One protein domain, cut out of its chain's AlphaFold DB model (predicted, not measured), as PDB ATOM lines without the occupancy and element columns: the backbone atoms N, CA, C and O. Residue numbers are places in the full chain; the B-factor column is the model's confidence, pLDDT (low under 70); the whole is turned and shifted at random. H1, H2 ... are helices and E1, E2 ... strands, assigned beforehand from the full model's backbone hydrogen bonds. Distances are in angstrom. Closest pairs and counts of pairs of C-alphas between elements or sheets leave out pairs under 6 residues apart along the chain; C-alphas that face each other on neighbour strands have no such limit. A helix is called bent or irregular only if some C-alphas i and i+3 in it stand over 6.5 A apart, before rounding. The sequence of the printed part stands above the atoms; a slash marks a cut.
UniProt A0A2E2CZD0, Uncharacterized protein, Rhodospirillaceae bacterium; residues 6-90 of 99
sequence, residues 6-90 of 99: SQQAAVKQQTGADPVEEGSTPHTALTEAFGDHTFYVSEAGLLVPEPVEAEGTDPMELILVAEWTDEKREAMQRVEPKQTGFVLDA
ATOM      1  N   SER A   6     183.911 119.028 185.821       86.75
ATOM      2  CA  SER A   6     182.799 119.963 185.593       86.75
ATOM      3  C   SER A   6     181.732 119.356 184.683       86.75
ATOM      4  O   SER A   6     180.539 119.464 184.962       86.75
ATOM      5  N   GLN A   7     182.157 118.658 183.630       87.88
ATOM      6  CA  GLN A   7     181.269 117.935 182.721       87.88
ATOM      7  C   GLN A   7     180.540 116.791 183.440       87.88
ATOM      8  O   GLN A   7     179.330 116.647 183.292       87.88
ATOM      9  N   GLN A   8     181.239 116.020 184.277       91.69
ATOM     10  CA  GLN A   8     180.619 114.958 185.076       91.69
ATOM     11  C   GLN A   8     179.573 115.515 186.053       91.69
ATOM     12  O   GLN A   8     178.494 114.937 186.191       91.69
ATOM     13  N   ALA A   9     179.855 116.654 186.693       90.69
ATOM     14  CA  ALA A   9     178.907 117.323 187.581       90.69
ATOM     15  C   ALA A   9     177.644 117.793 186.838       90.69
ATOM     16  O   ALA A   9     176.538 117.637 187.357       90.69
ATOM     17  N   ALA A  10     177.788 118.308 185.613       89.25
ATOM     18  CA  ALA A  10     176.656 118.702 184.781       89.25
ATOM     19  C   ALA A  10     175.790 117.495 184.376       89.25
ATOM     20  O   ALA A  10     174.565 117.544 184.502       89.25
ATOM     21  N   VAL A  11     176.411 116.373 183.986       92.00
ATOM     22  CA  VAL A  11     175.678 115.125 183.703       92.00
ATOM     23  C   VAL A  11     174.920 114.645 184.939       92.00
ATOM     24  O   VAL A  11     173.739 114.303 184.837       92.00
ATOM     25  N   LYS A  12     175.552 114.671 186.118       93.38
ATOM     26  CA  LYS A  12     174.900 114.301 187.380       93.38
ATOM     27  C   LYS A  12     173.710 115.201 187.698       93.38
ATOM     28  O   LYS A  12     172.667 114.698 188.102       93.38
ATOM     29  N   GLN A  13     173.832 116.512 187.503       91.06
ATOM     30  CA  GLN A  13     172.728 117.448 187.721       91.06
ATOM     31  C   GLN A  13     171.536 117.153 186.801       91.06
ATOM     32  O   GLN A  13     170.392 117.236 187.242       91.06
ATOM     33  N   GLN A  14     171.804 116.793 185.544       88.25
ATOM     34  CA  GLN A  14     170.770 116.549 184.540       88.25
ATOM     35  C   GLN A  14     170.100 115.175 184.683       88.25
ATOM     36  O   GLN A  14     168.901 115.043 184.455       88.25
ATOM     37  N   THR A  15     170.872 114.143 185.027       90.50
ATOM     38  CA  THR A  15     170.424 112.738 184.974       90.50
ATOM     39  C   THR A  15     170.249 112.091 186.345       90.50
ATOM     40  O   THR A  15     169.669 111.013 186.444       90.50
ATOM     41  N   GLY A  16     170.792 112.704 187.399       92.81
ATOM     42  CA  GLY A  16     170.920 112.101 188.726       92.81
ATOM     43  C   GLY A  16     171.976 110.994 188.818       92.81
ATOM     44  O   GLY A  16     172.178 110.457 189.906       92.81
ATOM     45  N   ALA A  17     172.649 110.647 187.715       94.62
ATOM     46  CA  ALA A  17     173.595 109.541 187.656       94.62
ATOM     47  C   ALA A  17     175.034 109.999 187.921       94.62
ATOM     48  O   ALA A  17     175.509 110.992 187.365       94.62
ATOM     49  N   ASP A  18     175.747 109.230 188.738       95.88
ATOM     50  CA  ASP A  18     177.198 109.312 188.853       95.88
ATOM     51  C   ASP A  18     177.869 108.524 187.710       95.88
ATOM     52  O   ASP A  18     177.290 107.551 187.209       95.88
ATOM     53  N   PRO A  19     179.078 108.926 187.274       96.12
ATOM     54  CA  PRO A  19     179.831 108.140 186.309       96.12
ATOM     55  C   PRO A  19     180.170 106.769 186.904       96.12
ATOM     56  O   PRO A  19     180.517 106.654 188.081       96.12
ATOM     57  N   VAL A  20     180.105 105.723 186.081       96.12
ATOM     58  CA  VAL A  20     180.573 104.392 186.478       96.12
ATOM     59  C   VAL A  20     182.076 104.463 186.745       96.12
ATOM     60  O   VAL A  20     182.843 104.897 185.885       96.12
ATOM     61  N   GLU A  21     182.484 104.025 187.935       94.94
ATOM     62  CA  GLU A  21     183.874 104.073 188.395       94.94
ATOM     63  C   GLU A  21     184.805 103.296 187.456       94.94
ATOM     64  O   GLU A  21     184.574 102.118 187.165       94.94
ATOM     65  N   GLU A  22     185.867 103.952 186.986       93.00
ATOM     66  CA  GLU A  22     186.834 103.347 186.070       93.00
ATOM     67  C   GLU A  22     187.561 102.164 186.715       93.00
ATOM     68  O   GLU A  22     187.967 102.212 187.873       93.00
ATOM     69  N   GLY A  23     187.727 101.077 185.959       91.88
ATOM     70  CA  GLY A  23     188.372  99.858 186.455       91.88
ATOM     71  C   GLY A  23     187.488  98.992 187.360       91.88
ATOM     72  O   GLY A  23     187.898  97.897 187.746       91.88
ATOM     73  N   SER A  24     186.257  99.420 187.657       94.12
ATOM     74  CA  SER A  24     185.258  98.548 188.277       94.12
ATOM     75  C   SER A  24     184.854  97.404 187.333       94.12
ATOM     76  O   SER A  24     185.004  97.478 186.107       94.12
ATOM     77  N   THR A  25     184.307  96.319 187.891       95.19
ATOM     78  CA  THR A  25     183.810  95.192 187.085       95.19
ATOM     79  C   THR A  25     182.734  95.620 186.073       95.19
ATOM     80  O   THR A  25     182.858  95.233 184.909       95.19
ATOM     81  N   PRO A  26     181.733  96.460 186.433       92.62
ATOM     82  CA  PRO A  26     180.790  96.998 185.454       92.62
ATOM     83  C   PRO A  26     181.468  97.845 184.373       92.62
ATOM     84  O   PRO A  26     181.168  97.667 183.197       92.62
ATOM     85  N   HIS A  27     182.408  98.723 184.737       95.44
ATOM     86  CA  HIS A  27     183.126  99.567 183.771       95.44
ATOM     87  C   HIS A  27     183.901  98.747 182.736       95.44
ATOM     88  O   HIS A  27     183.823  99.036 181.543       95.44
ATOM     89  N   THR A  28     184.584  97.689 183.178       95.56
ATOM     90  CA  THR A  28     185.340  96.797 182.286       95.56
ATOM     91  C   THR A  28     184.411  96.124 181.274       95.56
ATOM     92  O   THR A  28     184.656  96.198 180.072       95.56
ATOM     93  N   ALA A  29     183.296  95.552 181.739       93.88
ATOM     94  CA  ALA A  29     182.316  94.901 180.867       93.88
ATOM     95  C   ALA A  29     181.667  95.884 179.874       93.88
ATOM     96  O   ALA A  29     181.466  95.561 178.703       93.88
ATOM     97  N   LEU A  30     181.360  97.104 180.322       95.94
ATOM     98  CA  LEU A  30     180.827  98.156 179.458       95.94
ATOM     99  C   LEU A  30     181.850  98.605 178.411       95.94
ATOM    100  O   LEU A  30     181.481  98.803 177.256       95.94
ATOM    101  N   THR A  31     183.125  98.697 178.785       96.06
ATOM    102  CA  THR A  31     184.216  99.055 177.871       96.06
ATOM    103  C   THR A  31     184.427  97.988 176.795       96.06
ATOM    104  O   THR A  31     184.568  98.316 175.620       96.06
ATOM    105  N   GLU A  32     184.381  96.705 177.161       95.31
ATOM    106  CA  GLU A  32     184.443  95.595 176.198       95.31
ATOM    107  C   GLU A  32     183.256  95.603 175.227       95.31
ATOM    108  O   GLU A  32     183.408  95.297 174.044       95.31
ATOM    109  N   ALA A  33     182.068  95.963 175.717       93.62
ATOM    110  CA  ALA A  33     180.865  95.979 174.905       93.62
ATOM    111  C   ALA A  33     180.807  97.202 173.974       93.62
ATOM    112  O   ALA A  33     180.491  97.047 172.792       93.62
ATOM    113  N   PHE A  34     181.037  98.404 174.497       93.81
ATOM    114  CA  PHE A  34     180.724  99.673 173.832       93.81
ATOM    115  C   PHE A  34     181.957 100.498 173.446       93.81
ATOM    116  O   PHE A  34     181.801 101.506 172.770       93.81
ATOM    117  N   GLY A  35     183.166 100.070 173.814       93.75
ATOM    118  CA  GLY A  35     184.387 100.857 173.648       93.75
ATOM    119  C   GLY A  35     184.655 101.772 174.843       93.75
ATOM    120  O   GLY A  35     183.960 101.725 175.855       93.75
ATOM    121  N   ASP A  36     185.689 102.606 174.757       92.94
ATOM    122  CA  ASP A  36     186.099 103.443 175.886       92.94
ATOM    123  C   ASP A  36     185.278 104.744 175.996       92.94
ATOM    124  O   ASP A  36     185.451 105.709 175.239       92.94
ATOM    125  N   HIS A  37     184.384 104.786 176.985       94.50
ATOM    126  CA  HIS A  37     183.554 105.950 177.304       94.50
ATOM    127  C   HIS A  37     183.529 106.214 178.818       94.50
ATOM    128  O   HIS A  37     183.934 105.386 179.643       94.50
ATOM    129  N   THR A  38     183.065 107.402 179.202       95.06
ATOM    130  CA  THR A  38     182.469 107.617 180.523       95.06
ATOM    131  C   THR A  38     181.032 107.111 180.465       95.06
ATOM    132  O   THR A  38     180.243 107.583 179.653       95.06
ATOM    133  N   PHE A  39     180.693 106.136 181.301       97.19
ATOM    134  CA  PHE A  39     179.366 105.523 181.309       97.19
ATOM    135  C   PHE A  39     178.506 106.099 182.426       97.19
ATOM    136  O   PHE A  39     179.008 106.344 183.522       97.19
ATOM    137  N   TYR A  40     177.207 106.237 182.171       97.12
ATOM    138  CA  TYR A  40     176.224 106.651 183.168       97.12
ATOM    139  C   TYR A  40     175.035 105.700 183.152       97.12
ATOM    140  O   TYR A  40     174.406 105.494 182.116       97.12
ATOM    141  N   VAL A  41     174.709 105.137 184.312       95.94
ATOM    142  CA  VAL A  41     173.515 104.307 184.493       95.94
ATOM    143  C   VAL A  41     172.422 105.189 185.083       95.94
ATOM    144  O   VAL A  41     172.516 105.626 186.226       95.94
ATOM    145  N   SER A  42     171.405 105.480 184.278       94.19
ATOM    146  CA  SER A  42     170.307 106.388 184.615       94.19
ATOM    147  C   SER A  42     168.961 105.661 184.644       94.19
ATOM    148  O   SER A  42     168.854 104.478 184.312       94.19
ATOM    149  N   GLU A  43     167.895 106.384 184.981       93.06
ATOM    150  CA  GLU A  43     166.531 105.854 184.904       93.06
ATOM    151  C   GLU A  43     166.113 105.440 183.488       93.06
ATOM    152  O   GLU A  43     165.330 104.505 183.336       93.06
ATOM    153  N   ALA A  44     166.648 106.112 182.464       91.38
ATOM    154  CA  ALA A  44     166.361 105.826 181.059       91.38
ATOM    155  C   ALA A  44     167.152 104.621 180.524       91.38
ATOM    156  O   ALA A  44     166.756 104.012 179.534       91.38
ATOM    157  N   GLY A  45     168.261 104.270 181.180       95.69
ATOM    158  CA  GLY A  45     169.185 103.229 180.743       95.69
ATOM    159  C   GLY A  45     170.638 103.699 180.772       95.69
ATOM    160  O   GLY A  45     171.005 104.576 181.562       95.69
ATOM    161  N   LEU A  46     171.465 103.093 179.920       97.56
ATOM    162  CA  LEU A  46     172.890 103.389 179.797       97.56
ATOM    163  C   LEU A  46     173.123 104.546 178.828       97.56
ATOM    164  O   LEU A  46     172.796 104.450 177.643       97.56
ATOM    165  N   LEU A  47     173.749 105.601 179.336       97.69
ATOM    166  CA  LEU A  47     174.126 106.784 178.579       97.69
ATOM    167  C   LEU A  47     175.646 106.841 178.402       97.69
ATOM    168  O   LEU A  47     176.404 106.514 179.323       97.69
ATOM    169  N   VAL A  48     176.077 107.316 177.237       96.56
ATOM    170  CA  VAL A  48     177.467 107.688 176.948       96.56
ATOM    171  C   VAL A  48     177.504 109.102 176.363       96.56
ATOM    172  O   VAL A  48     176.612 109.455 175.597       96.56
ATOM    173  N   PRO A  49     178.489 109.937 176.719       94.25
ATOM    174  CA  PRO A  49     178.688 111.220 176.070       94.25
ATOM    175  C   PRO A  49     179.352 111.017 174.707       94.25
ATOM    176  O   PRO A  49     180.352 110.298 174.602       94.25
ATOM    177  N   GLU A  50     178.824 111.690 173.693       92.50
ATOM    178  CA  GLU A  50     179.407 111.780 172.356       92.50
ATOM    179  C   GLU A  50     179.593 113.248 171.955       92.50
ATOM    180  O   GLU A  50     178.778 114.093 172.336       92.50
ATOM    181  N   PRO A  51     180.650 113.582 171.199       88.81
ATOM    182  CA  PRO A  51     180.834 114.930 170.685       88.81
ATOM    183  C   PRO A  51     179.739 115.272 169.669       88.81
ATOM    184  O   PRO A  51     179.348 114.442 168.848       88.81
ATOM    185  N   VAL A  52     179.276 116.517 169.695       87.44
ATOM    186  CA  VAL A  52     178.373 117.079 168.690       87.44
ATOM    187  C   VAL A  52     179.199 117.945 167.752       87.44
ATOM    188  O   VAL A  52     179.922 118.834 168.199       87.44
ATOM    189  N   GLU A  53     179.090 117.706 166.444       75.81
ATOM    190  CA  GLU A  53     179.725 118.571 165.449       75.81
ATOM    191  C   GLU A  53     179.090 119.968 165.504       75.81
ATOM    192  O   GLU A  53     177.974 120.189 165.032       75.81
ATOM    193  N   ALA A  54     179.804 120.919 166.108       70.88
ATOM    194  CA  ALA A  54     179.411 122.319 166.180       70.88
ATOM    195  C   ALA A  54     180.641 123.230 166.084       70.88
ATOM    196  O   ALA A  54     181.724 122.899 166.561       70.88
ATOM    197  N   GLU A  55     180.467 124.406 165.486       60.88
ATOM    198  CA  GLU A  55     181.522 125.418 165.404       60.88
ATOM    199  C   GLU A  55     181.663 126.120 166.768       60.88
ATOM    200  O   GLU A  55     180.812 126.932 167.137       60.88
ATOM    201  N   GLY A  56     182.721 125.819 167.533       67.88
ATOM    202  CA  GLY A  56     183.033 126.523 168.784       67.88
ATOM    203  C   GLY A  56     183.287 125.623 169.995       67.88
ATOM    204  O   GLY A  56     184.353 125.034 170.104       67.88
ATOM    205  N   THR A  57     182.359 125.614 170.958       64.19
ATOM    206  CA  THR A  57     182.521 125.162 172.360       64.19
ATOM    207  C   THR A  57     182.588 123.641 172.583       64.19
ATOM    208  O   THR A  57     182.226 123.191 173.667       64.19
ATOM    209  N   ASP A  58     183.034 122.854 171.594       72.94
ATOM    210  CA  ASP A  58     183.098 121.377 171.621       72.94
ATOM    211  C   ASP A  58     181.945 120.725 172.424       72.94
ATOM    212  O   ASP A  58     182.183 120.023 173.415       72.94
ATOM    213  N   PRO A  59     180.674 121.006 172.074       85.88
ATOM    214  CA  PRO A  59     179.541 120.491 172.824       85.88
ATOM    215  C   PRO A  59     179.484 118.965 172.747       85.88
ATOM    216  O   PRO A  59     179.920 118.342 171.778       85.88
ATOM    217  N   MET A  60     178.897 118.359 173.770       90.25
ATOM    218  CA  MET A  60     178.632 116.925 173.810       90.25
ATOM    219  C   MET A  60     177.156 116.655 174.052       90.25
ATOM    220  O   MET A  60     176.485 117.415 174.743       90.25
ATOM    221  N   GLU A  61     176.662 115.546 173.525       93.12
ATOM    222  CA  GLU A  61     175.319 115.047 173.788       93.12
ATOM    223  C   GLU A  61     175.402 113.718 174.534       93.12
ATOM    224  O   GLU A  61     176.250 112.872 174.246       93.12
ATOM    225  N   LEU A  62     174.507 113.513 175.499       94.94
ATOM    226  CA  LEU A  62     174.304 112.185 176.066       94.94
ATOM    227  C   LEU A  62     173.521 111.319 175.081       94.94
ATOM    228  O   LEU A  62     172.415 111.665 174.674       94.94
ATOM    229  N   ILE A  63     174.069 110.166 174.732       96.75
ATOM    230  CA  ILE A  63     173.470 109.207 173.813       96.75
ATOM    231  C   ILE A  63     173.057 107.964 174.592       96.75
ATOM    232  O   ILE A  63     173.851 107.386 175.337       96.75
ATOM    233  N   LEU A  64     171.807 107.541 174.417       97.50
ATOM    234  CA  LEU A  64     171.287 106.308 174.998       97.50
ATOM    235  C   LEU A  64     171.701 105.119 174.131       97.50
ATOM    236  O   LEU A  64     171.359 105.058 172.952       97.50
ATOM    237  N   VAL A  65     172.425 104.171 174.727       97.81
ATOM    238  CA  VAL A  65     173.000 103.011 174.019       97.81
ATOM    239  C   VAL A  65     172.491 101.666 174.537       97.81
ATOM    240  O   VAL A  65     172.655 100.637 173.875       97.81
ATOM    241  N   ALA A  66     171.839 101.652 175.701       97.62
ATOM    242  CA  ALA A  66     171.106 100.494 176.200       97.62
ATOM    243  C   ALA A  66     169.906 100.928 177.048       97.62
ATOM    244  O   ALA A  66     169.985 101.921 177.767       97.62
ATOM    245  N   GLU A  67     168.822 100.162 176.987       96.88
ATOM    246  CA  GLU A  67     167.587 100.392 177.745       96.88
ATOM    247  C   GLU A  67     167.351  99.253 178.735       96.88
ATOM    248  O   GLU A  67     167.721  98.103 178.477       96.88
ATOM    249  N   TRP A  68     166.705  99.566 179.857       96.12
ATOM    250  CA  TRP A  68     166.240  98.561 180.808       96.12
ATOM    251  C   TRP A  68     165.215  97.628 180.153       96.12
ATOM    252  O   TRP A  68     164.308  98.077 179.453       96.12
ATOM    253  N   THR A  69     165.343  96.325 180.390       95.06
ATOM    254  CA  THR A  69     164.415  95.310 179.857       95.06
ATOM    255  C   THR A  69     163.291  94.951 180.818       95.06
ATOM    256  O   THR A  69     162.353  94.248 180.445       95.06
ATOM    257  N   ASP A  70     163.401  95.398 182.062       92.81
ATOM    258  CA  ASP A  70     162.494  95.060 183.143       92.81
ATOM    259  C   ASP A  70     162.297  96.255 184.082       92.81
ATOM    260  O   ASP A  70     163.146  97.140 184.198       92.81
ATOM    261  N   GLU A  71     161.157  96.269 184.772       89.75
ATOM    262  CA  GLU A  71     160.792  97.342 185.704       89.75
ATOM    263  C   GLU A  71     161.708  97.406 186.934       89.75
ATOM    264  O   GLU A  71     161.785  98.445 187.589       89.75
ATOM    265  N   LYS A  72     162.406  96.307 187.257       92.50
ATOM    266  CA  LYS A  72     163.347  96.244 188.383       92.50
ATOM    267  C   LYS A  72     164.718  96.814 188.033       92.50
ATOM    268  O   LYS A  72     165.513  97.023 188.947       92.50
ATOM    269  N   ARG A  73     164.972  97.102 186.751       91.12
ATOM    270  CA  ARG A  73     166.244  97.608 186.235       91.12
ATOM    271  C   ARG A  73     167.404  96.661 186.582       91.12
ATOM    272  O   ARG A  73     168.469  97.094 187.012       91.12
ATOM    273  N   GLU A  74     167.185  95.354 186.429       89.62
ATOM    274  CA  GLU A  74     168.204  94.324 186.692       89.62
ATOM    275  C   GLU A  74     168.957  93.918 185.418       89.62
ATOM    276  O   GLU A  74     170.114  93.499 185.488       89.62
ATOM    277  N   ALA A  75     168.328  94.073 184.251       90.94
ATOM    278  CA  ALA A  75     168.934  93.791 182.961       90.94
ATOM    279  C   ALA A  75     168.727  94.935 181.959       90.94
ATOM    280  O   ALA A  75     167.713  95.638 181.953       90.94
ATOM    281  N   MET A  76     169.719  95.105 181.083       94.94
ATOM    282  CA  MET A  76     169.661  96.025 179.954       94.94
ATOM    283  C   MET A  76     169.894  95.288 178.643       94.94
ATOM    284  O   MET A  76     170.654  94.320 178.580       94.94
ATOM    285  N   GLN A  77     169.306  95.820 177.577       94.94
ATOM    286  CA  GLN A  77     169.590  95.415 176.207       94.94
ATOM    287  C   GLN A  77     170.173  96.581 175.419       94.94
ATOM    288  O   GLN A  77     169.723  97.721 175.549       94.94
ATOM    289  N   ARG A  78     171.163  96.286 174.572       96.19
ATOM    290  CA  ARG A  78     171.684  97.256 173.609       96.19
ATOM    291  C   ARG A  78     170.567  97.693 172.666       96.19
ATOM    292  O   ARG A  78     169.819  96.857 172.162       96.19
ATOM    293  N   VAL A  79     170.521  98.988 172.390       96.81
ATOM    294  CA  VAL A  79     169.648  99.590 171.379       96.81
ATOM    295  C   VAL A  79     170.494 100.282 170.313       96.81
ATOM    296  O   VAL A  79     171.696 100.481 170.503       96.81
ATOM    297  N   GLU A  80     169.888 100.634 169.177       95.56
ATOM    298  CA  GLU A  80     170.519 101.610 168.285       95.56
ATOM    299  C   GLU A  80     170.738 102.919 169.058       95.56
ATOM    300  O   GLU A  80     169.832 103.305 169.801       95.56
ATOM    301  N   PRO A  81     171.901 103.586 168.925       96.19
ATOM    302  CA  PRO A  81     172.173 104.829 169.638       96.19
ATOM    303  C   PRO A  81     171.070 105.869 169.412       96.19
ATOM    304  O   PRO A  81     170.766 106.217 168.270       96.19
ATOM    305  N   LYS A  82     170.469 106.368 170.498       96.69
ATOM    306  CA  LYS A  82     169.409 107.384 170.446       96.69
ATOM    307  C   LYS A  82     169.902 108.699 171.029       96.69
ATOM    308  O   LYS A  82     170.360 108.746 172.172       96.69
ATOM    309  N   GLN A  83     169.740 109.760 170.247       94.69
ATOM    310  CA  GLN A  83     169.884 111.130 170.718       94.69
ATOM    311  C   GLN A  83     168.878 111.401 171.832       94.69
ATOM    312  O   GLN A  83     167.691 111.091 171.705       94.69
ATOM    313  N   THR A  84     169.364 111.960 172.932       92.75
ATOM    314  CA  THR A  84     168.514 112.346 174.062       92.75
ATOM    315  C   THR A  84     168.114 113.818 173.993       92.75
ATOM    316  O   THR A  84     167.188 114.232 174.685       92.75
ATOM    317  N   GLY A  85     168.804 114.611 173.167       90.25
ATOM    318  CA  GLY A  85     168.704 116.066 173.122       90.25
ATOM    319  C   GLY A  85     169.399 116.768 174.292       90.25
ATOM    320  O   GLY A  85     169.379 117.997 174.354       90.25
ATOM    321  N   PHE A  86     170.016 116.028 175.222       88.31
ATOM    322  CA  PHE A  86     170.755 116.608 176.341       88.31
ATOM    323  C   PHE A  86     172.160 117.007 175.901       88.31
ATOM    324  O   PHE A  86     173.117 116.248 176.064       88.31
ATOM    325  N   VAL A  87     172.251 118.212 175.344       88.38
ATOM    326  CA  VAL A  87     173.511 118.834 174.942       88.38
ATOM    327  C   VAL A  87     174.102 119.613 176.115       88.38
ATOM    328  O   VAL A  87     173.423 120.410 176.762       88.38
ATOM    329  N   LEU A  88     175.377 119.368 176.384       84.12
ATOM    330  CA  LEU A  88     176.186 120.031 177.392       84.12
ATOM    331  C   LEU A  88     177.345 120.721 176.682       84.12
ATOM    332  O   LEU A  88     178.098 120.080 175.947       84.12
ATOM    333  N   ASP A  89     177.515 122.015 176.929       77.38
ATOM    334  CA  ASP A  89     178.712 122.712 176.474       77.38
ATOM    335  C   ASP A  89     179.935 122.129 177.189       77.38
ATOM    336  O   ASP A  89     179.908 121.902 178.408       77.38
ATOM    337  N   ALA A  90     181.040 121.924 176.464       62.31
ATOM    338  CA  ALA A  90     182.323 121.784 177.127       62.31
ATOM    339  C   ALA A  90     182.651 123.148 177.737       62.31
ATOM    340  O   ALA A  90     183.217 124.031 177.094       62.31
TER     341      ALA A  90
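Overview. This is residues 6 to 90 of the 99 residues of an uncharacterized protein of Rhodospirillaceae bacterium (UniProt A0A2E2CZD0). A strongly twisted, bent sheet of four antiparallel strands, E1 to E4, makes the body, and two short helices, H1 and H2, are set on it well away from each other, H2 only loosely. The loops joining E2 to E3 and E3 to E4 lie at opposite ends of the long axis. The printed part has 85 residues, in the order H1, H2, E1, E2, E3, E4, and the sheet's order is E1, E2, E3, E4. The class is mixed, helices and strands; the whole is compact, with a radius of gyration of the C-alphas of 12.8 A, yet elongated, spanning 39 by 25 by 23 A.

Arrangement. The sheet is a meander, each strand the antiparallel neighbour of the one before: E1, residues 40 to 42, E2, residues 45 to 51, E3, residues 60 to 68, and E4, residues 76 to 88. Each successive pair is a hairpin. E1 and E4 are the edge strands and are apart. Between E1 and E2, N 42 and O 45 are 2.9 A apart, within hydrogen-bond range; between E2 and E3, N 63 and O 48 are at 2.8 A; between E3 and E4, N 88 and O 60 are at 2.8 A and N 67 and O 77 at 3.0 A. E3 bends by 51 degrees at residue 65 and E4 by 86 degrees at residue 79. H1, residues 6 to 15, is on the sheet at a height of 8.2 A, over E3, slantwise to the strands at 50 degrees to E3 on the local plane; helix and sheet form two layers, the helix on one face. The closest C-alphas of H1 and E1 are those of Thr 15 and Ser 42, 6.4 A apart. H2, residues 25 to 34, is on the sheet, at a height of 10.9 A over a local plane of just 6 sheet C-alphas. It lies over E2 and only just over E3, where 3 of its C-alphas fall, and runs slantwise at 56 degrees to E2 on the local plane. H1 and H2 are apart. In both helices every O i to N i+4 pair is within hydrogen-bond range.

Along the chain. H1 begins at C-alpha 6, (182.799, 119.963, 185.593), and like H2 is 14.3 A long. E1 measures 6.1 A, E2 19.3 A and E3 23.2 A. E4, the longest strand, measures 25.0 A, from C-alpha 76 at (169.661, 96.025, 179.954) to C-alpha 88 at (176.186, 120.031, 177.392).

Size, cuts and confidence. The two C-alphas farthest apart are those of Glu 55 and Lys 72, at 41.3 A. The printed part has no cut and no long link. Mean pLDDT of the printed part is 91.1; residues 55 to 57 and residue 90 are under 70.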